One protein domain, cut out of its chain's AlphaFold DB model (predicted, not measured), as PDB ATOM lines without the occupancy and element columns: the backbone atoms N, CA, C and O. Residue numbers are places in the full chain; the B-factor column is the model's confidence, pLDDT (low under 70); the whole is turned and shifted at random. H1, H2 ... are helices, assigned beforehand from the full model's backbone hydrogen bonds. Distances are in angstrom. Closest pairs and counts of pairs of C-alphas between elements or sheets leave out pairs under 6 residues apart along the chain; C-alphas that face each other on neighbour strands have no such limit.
ATOM      1  N   GLU A   4      29.587  30.897 -38.480       94.50
ATOM      2  CA  GLU A   4      29.835  30.558 -39.889       94.50
ATOM      3  C   GLU A   4      30.521  31.705 -40.640       94.50
ATOM      4  O   GLU A   4      31.507  31.503 -41.338       94.50
ATOM      5  N   GLN A   5      30.097  32.946 -40.393       96.94
ATOM      6  CA  GLN A   5      30.693  34.118 -41.030       96.94
ATOM      7  C   GLN A   5      32.146  34.354 -40.579       96.94
ATOM      8  O   GLN A   5      32.951  34.905 -41.329       96.94
ATOM      9  N   THR A   6      32.494  33.980 -39.346       96.69
ATOM     10  CA  THR A   6      33.880  34.030 -38.861       96.69
ATOM     11  C   THR A   6      34.725  32.955 -39.539       96.69
ATOM     12  O   THR A   6      35.827  33.255 -39.991       96.69
ATOM     13  N   LEU A   7      34.199  31.735 -39.665       97.69
ATOM     14  CA  LEU A   7      34.869  30.628 -40.350       97.69
ATOM     15  C   LEU A   7      35.133  30.953 -41.822       97.69
ATOM     16  O   LEU A   7      36.270  30.825 -42.274       97.69
ATOM     17  N   ASP A   8      34.133  31.472 -42.535       97.88
ATOM     18  CA  ASP A   8      34.272  31.898 -43.929       97.88
ATOM     19  C   ASP A   8      35.389  32.933 -44.096       97.88
ATOM     20  O   ASP A   8      36.207  32.837 -45.012       97.88
ATOM     21  N   LYS A   9      35.475  33.908 -43.181       98.25
ATOM     22  CA  LYS A   9      36.558  34.900 -43.198       98.25
ATOM     23  C   LYS A   9      37.922  34.276 -42.925       98.25
ATOM     24  O   LYS A   9      38.881  34.646 -43.595       98.25
ATOM     25  N   LEU A  10      38.030  33.351 -41.971       98.19
ATOM     26  CA  LEU A  10      39.292  32.662 -41.681       98.19
ATOM     27  C   LEU A  10      39.776  31.868 -42.901       98.19
ATOM     28  O   LEU A  10      40.930  32.019 -43.304       98.19
ATOM     29  N   TYR A  11      38.888  31.117 -43.560       98.00
ATOM     30  CA  TYR A  11      39.222  30.413 -44.800       98.00
ATOM     31  C   TYR A  11      39.593  31.377 -45.937       98.00
ATOM     32  O   TYR A  11      40.598  31.160 -46.614       98.00
ATOM     33  N   ALA A  12      38.859  32.483 -46.111       98.38
ATOM     34  CA  ALA A  12      39.170  33.500 -47.120       98.38
ATOM     35  C   ALA A  12      40.542  34.168 -46.899       98.38
ATOM     36  O   ALA A  12      41.227  34.514 -47.861       98.38
ATOM     37  N   MET A  13      40.971  34.309 -45.641       98.25
ATOM     38  CA  MET A  13      42.295  34.818 -45.265       98.25
ATOM     39  C   MET A  13      43.404  33.756 -45.321       98.25
ATOM     40  O   MET A  13      44.547  34.062 -44.992       98.25
ATOM     41  N   LYS A  14      43.095  32.522 -45.748       97.94
ATOM     42  CA  LYS A  14      44.007  31.363 -45.729       97.94
ATOM     43  C   LYS A  14      44.480  30.964 -44.323       97.94
ATOM     44  O   LYS A  14      45.528  30.340 -44.179       97.94
ATOM     45  N   LEU A  15      43.692  31.278 -43.296       98.38
ATOM     46  CA  LEU A  15      43.911  30.865 -41.906       98.38
ATOM     47  C   LEU A  15      43.120  29.583 -41.591       98.38
ATOM     48  O   LEU A  15      42.310  29.544 -40.663       98.38
ATOM     49  N   SER A  16      43.296  28.541 -42.411       97.38
ATOM     50  CA  SER A  16      42.527  27.291 -42.306       97.38
ATOM     51  C   SER A  16      42.759  26.547 -40.991       97.38
ATOM     52  O   SER A  16      41.804  26.031 -40.421       97.38
ATOM     53  N   GLY A  17      43.985  26.553 -40.460       97.81
ATOM     54  CA  GLY A  17      44.293  25.954 -39.161       97.81
ATOM     55  C   GLY A  17      43.563  26.656 -38.016       97.81
ATOM     56  O   GLY A  17      42.984  25.990 -37.159       97.81
ATOM     57  N   MET A  18      43.475  27.994 -38.043       98.12
ATOM     58  CA  MET A  18      42.658  28.727 -37.064       98.12
ATOM     59  C   MET A  18      41.171  28.382 -37.195       98.12
ATOM     60  O   MET A  18      40.484  28.250 -36.184       98.12
ATOM     61  N   ALA A  19      40.658  28.251 -38.422       98.06
ATOM     62  CA  ALA A  19      39.253  27.922 -38.663       98.06
ATOM     63  C   ALA A  19      38.890  26.536 -38.115       98.06
ATOM     64  O   ALA A  19      37.860  26.374 -37.456       98.06
ATOM     65  N   ASP A  20      39.757  25.555 -38.344       96.94
ATOM     66  CA  ASP A  20      39.538  24.181 -37.906       96.94
ATOM     67  C   ASP A  20      39.638  24.066 -36.378       96.94
ATOM     68  O   ASP A  20      38.727  23.524 -35.750       96.94
ATOM     69  N   ALA A  21      40.649  24.681 -35.751       96.94
ATOM     70  CA  ALA A  21      40.726  24.736 -34.289       96.94
ATOM     71  C   ALA A  21      39.544  25.491 -33.665       96.94
ATOM     72  O   ALA A  21      39.064  25.120 -32.595       96.94
ATOM     73  N   PHE A  22      39.027  26.529 -34.328       96.88
ATOM     74  CA  PHE A  22      37.855  27.245 -33.835       96.88
ATOM     75  C   PHE A  22      36.601  26.361 -33.873       96.88
ATOM     76  O   PHE A  22      35.838  26.346 -32.906       96.88
ATOM     77  N   LYS A  23      36.413  25.555 -34.929       95.75
ATOM     78  CA  LYS A  23      35.354  24.529 -34.973       95.75
ATOM     79  C   LYS A  23      35.514  23.503 -33.855       95.75
ATOM     80  O   LYS A  23      34.529  23.187 -33.192       95.75
ATOM     81  N   GLU A  24      36.729  23.010 -33.627       94.94
ATOM     82  CA  GLU A  24      37.025  22.052 -32.552       94.94
ATOM     83  C   GLU A  24      36.676  22.640 -31.172       94.94
ATOM     84  O   GLU A  24      35.972  21.999 -30.391       94.94
ATOM     85  N   GLN A  25      37.058  23.896 -30.901       95.06
ATOM     86  CA  GLN A  25      36.735  24.588 -29.646       95.06
ATOM     87  C   GLN A  25      35.234  24.710 -29.380       95.06
ATOM     88  O   GLN A  25      34.798  24.578 -28.238       95.06
ATOM     89  N   LEU A  26      34.428  24.936 -30.418       93.88
ATOM     90  CA  LEU A  26      32.971  25.014 -30.286       93.88
ATOM     91  C   LEU A  26      32.336  23.670 -29.909       93.88
ATOM     92  O   LEU A  26      31.288  23.655 -29.266       93.88
ATOM     93  N   GLN A  27      32.967  22.558 -30.288       94.12
ATOM     94  CA  GLN A  27      32.497  21.200 -29.999       94.12
ATOM     95  C   GLN A  27      33.090  20.619 -28.706       94.12
ATOM     96  O   GLN A  27      32.698  19.527 -28.298       94.12
ATOM     97  N   GLN A  28      34.020  21.321 -28.048       94.06
ATOM     98  CA  GLN A  28      34.698  20.856 -26.837       94.06
ATOM     99  C   GLN A  28      34.360  21.732 -25.621       94.06
ATOM    100  O   GLN A  28      35.042  22.725 -25.353       94.06
ATOM    101  N   PRO A  29      33.353  21.346 -24.812       87.44
ATOM    102  CA  PRO A  29      32.984  22.069 -23.595       87.44
ATOM    103  C   PRO A  29      34.135  22.225 -22.596       87.44
ATOM    104  O   PRO A  29      34.199  23.223 -21.887       87.44
ATOM    105  N   SER A  30      35.077  21.276 -22.559       91.25
ATOM    106  CA  SER A  30      36.255  21.326 -21.684       91.25
ATOM    107  C   SER A  30      37.150  22.538 -21.947       91.25
ATOM    108  O   SER A  30      37.733  23.070 -21.004       91.25
ATOM    109  N   LEU A  31      37.231  23.007 -23.197       90.56
ATOM    110  CA  LEU A  31      38.028  24.180 -23.555       90.56
ATOM    111  C   LEU A  31      37.385  25.487 -23.084       90.56
ATOM    112  O   LEU A  31      38.072  26.497 -23.001       90.56
ATOM    113  N   GLN A  32      36.102  25.486 -22.711       87.38
ATOM    114  CA  GLN A  32      35.442  26.667 -22.140       87.38
ATOM    115  C   GLN A  32      35.929  26.997 -20.722       87.38
ATOM    116  O   GLN A  32      35.699  28.109 -20.257       87.38
ATOM    117  N   ASN A  33      36.614  26.059 -20.054       93.88
ATOM    118  CA  ASN A  33      37.255  26.302 -18.760       93.88
ATOM    119  C   ASN A  33      38.550  27.117 -18.883       93.88
ATOM    120  O   ASN A  33      39.047  27.617 -17.876       93.88
ATOM    121  N   LEU A  34      39.103  27.216 -20.093       95.50
ATOM    122  CA  LEU A  34      40.285  28.017 -20.375       95.50
ATOM    123  C   LEU A  34      39.900  29.486 -20.558       95.50
ATOM    124  O   LEU A  34      38.795  29.820 -21.009       95.50
ATOM    125  N   SER A  35      40.846  30.370 -20.260       96.62
ATOM    126  CA  SER A  35      40.707  31.789 -20.557       96.62
ATOM    127  C   SER A  35      40.564  32.026 -22.064       96.62
ATOM    128  O   SER A  35      40.770  31.150 -22.915       96.62
ATOM    129  N   PHE A  36      40.170  33.245 -22.426       95.06
ATOM    130  CA  PHE A  36      40.124  33.621 -23.832       95.06
ATOM    131  C   PHE A  36      41.521  33.564 -24.465       95.06
ATOM    132  O   PHE A  36      41.660  33.042 -25.566       95.06
ATOM    133  N   GLU A  37      42.538  34.060 -23.763       98.06
ATOM    134  CA  GLU A  37      43.924  34.124 -24.216       98.06
ATOM    135  C   GLU A  37      44.501  32.727 -24.456       98.06
ATOM    136  O   GLU A  37      45.146  32.499 -25.478       98.06
ATOM    137  N   GLU A  38      44.208  31.776 -23.565       97.38
ATOM    138  CA  GLU A  38      44.609  30.374 -23.715       97.38
ATOM    139  C   GLU A  38      43.956  29.742 -24.948       97.38
ATOM    140  O   GLU A  38      44.639  29.164 -25.793       97.38
ATOM    141  N   ARG A  39      42.637  29.910 -25.111       97.06
ATOM    142  CA  ARG A  39      41.929  29.421 -26.303       97.06
ATOM    143  C   ARG A  39      42.440  30.067 -27.581       97.06
ATOM    144  O   ARG A  39      42.573  29.382 -28.591       97.06
ATOM    145  N   PHE A  40      42.721  31.364 -27.560       97.19
ATOM    146  CA  PHE A  40      43.244  32.068 -28.721       97.19
ATOM    147  C   PHE A  40      44.643  31.566 -29.097       97.19
ATOM    148  O   PHE A  40      44.894  31.334 -30.278       97.19
ATOM    149  N   GLY A  41      45.509  31.314 -28.110       97.56
ATOM    150  CA  GLY A  41      46.818  30.688 -28.318       97.56
ATOM    151  C   GLY A  41      46.712  29.365 -29.077       97.56
ATOM    152  O   GLY A  41      47.357  29.207 -30.108       97.56
ATOM    153  N   LEU A  42      45.788  28.484 -28.673       96.50
ATOM    154  CA  LEU A  42      45.549  27.209 -29.364       96.50
ATOM    155  C   LEU A  42      45.145  27.378 -30.840       96.50
ATOM    156  O   LEU A  42      45.511  26.550 -31.674       96.50
ATOM    157  N   LEU A  43      44.396  28.436 -31.184       97.69
ATOM    158  CA  LEU A  43      44.056  28.727 -32.584       97.69
ATOM    159  C   LEU A  43      45.305  29.100 -33.390       97.69
ATOM    160  O   LEU A  43      45.469  28.641 -34.519       97.69
ATOM    161  N   VAL A  44      46.172  29.939 -32.814       98.00
ATOM    162  CA  VAL A  44      47.421  30.385 -33.444       98.00
ATOM    163  C   VAL A  44      48.386  29.213 -33.616       98.00
ATOM    164  O   VAL A  44      48.920  29.029 -34.709       98.00
ATOM    165  N   ASP A  45      48.540  28.376 -32.592       97.38
ATOM    166  CA  ASP A  45      49.409  27.196 -32.627       97.38
ATOM    167  C   ASP A  45      48.979  26.208 -33.723       97.38
ATOM    168  O   ASP A  45      49.813  25.708 -34.484       97.38
ATOM    169  N   ARG A  46      47.663  25.982 -33.868       96.94
ATOM    170  CA  ARG A  46      47.101  25.131 -34.930       96.94
ATOM    171  C   ARG A  46      47.372  25.678 -36.330       96.94
ATOM    172  O   ARG A  46      47.457  24.906 -37.272       96.94
ATOM    173  N   GLN A  47      47.444  26.997 -36.480       97.44
ATOM    174  CA  GLN A  47      47.707  27.646 -37.762       97.44
ATOM    175  C   GLN A  47      49.191  27.690 -38.123       97.44
ATOM    176  O   GLN A  47      49.527  27.760 -39.305       97.44
ATOM    177  N   TRP A  48      50.060  27.731 -37.117       95.88
ATOM    178  CA  TRP A  48      51.505  27.788 -37.303       95.88
ATOM    179  C   TRP A  48      52.100  26.444 -37.750       95.88
ATOM    180  O   TRP A  48      53.137  26.432 -38.415       95.88
ATOM    181  N   THR A  49      51.451  25.337 -37.380       78.75
ATOM    182  CA  THR A  49      51.860  23.959 -37.706       78.75
ATOM    183  C   THR A  49      51.258  23.500 -39.027       78.75
ATOM    184  O   THR A  49      52.018  22.946 -39.852       78.75
TER     185      THR A  49
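AT A GLANCE: This is residues 4 to 49 of the 49 residues of the protein "IstB-like ATP-binding domain-containing protein" of Syntrophaceae bacterium (UniProt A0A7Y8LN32). The longest helix, H4, packs across H2 as a narrow V, with H2 in the middle and H1 folded back on another side of it as a helical hairpin. The short H3 makes the turn between H2 and H4 at the open end of the V, where residues 32 to 38, of which 36 to 38 belong to H4, stand free. The 46 printed residues hold four named helices, H1, H2, H3 and H4 in chain order, and no named strand; the class is all helix. The whole is compact, with a radius of gyration of the C-alphas of 10.3 A and spans of 29 by 22 by 14 A.

HOW THE PARTS SIT: H4, residues 36 to 48, touches H2, residues 16 to 27. Their closest C-alphas, those of Gln 47 and Gly 17, are 4.1 A apart. They run opposite ways at a steep tilt of 41 degrees. H1, residues 4 to 12, touches H2, with the C-alphas of Leu 7 and Ala 19 closest at 5.4 A. H1 and H2 form a hairpin, opposite ways at a shallow tilt of 22 degrees. H3, residues 29 to 33, is close to but not clearly touching H4, with the C-alphas of Leu 31 and Arg 39 closest at 7.1 A. H1 is apart from H3 and H4. In H1, H2 and H4 every O i to N i+4 pair is within hydrogen-bond range; in H3 it is 0 of 1, beside 2 of 2 O i to N i+3 pairs.

IN THESE COORDINATES: H4 is 18.6 A long from first to last C-alpha; C-alpha 36 is at (40.124, 33.621, -23.832), and C-alpha 48 is at (51.505, 27.788, -37.303). H2 is 17.0 A long, H1 12.2 A and H3 7.7 A. H1 begins at C-alpha 4, (29.835, 30.558, -39.889).

THE WHOLE: The C-alphas farthest apart, those of Ala 12 and Asn 33, are 29.3 A apart. The printed part has no cut, and its three links are tight. The mean pLDDT of the printed part is 95.8, and no printed residue is under 70.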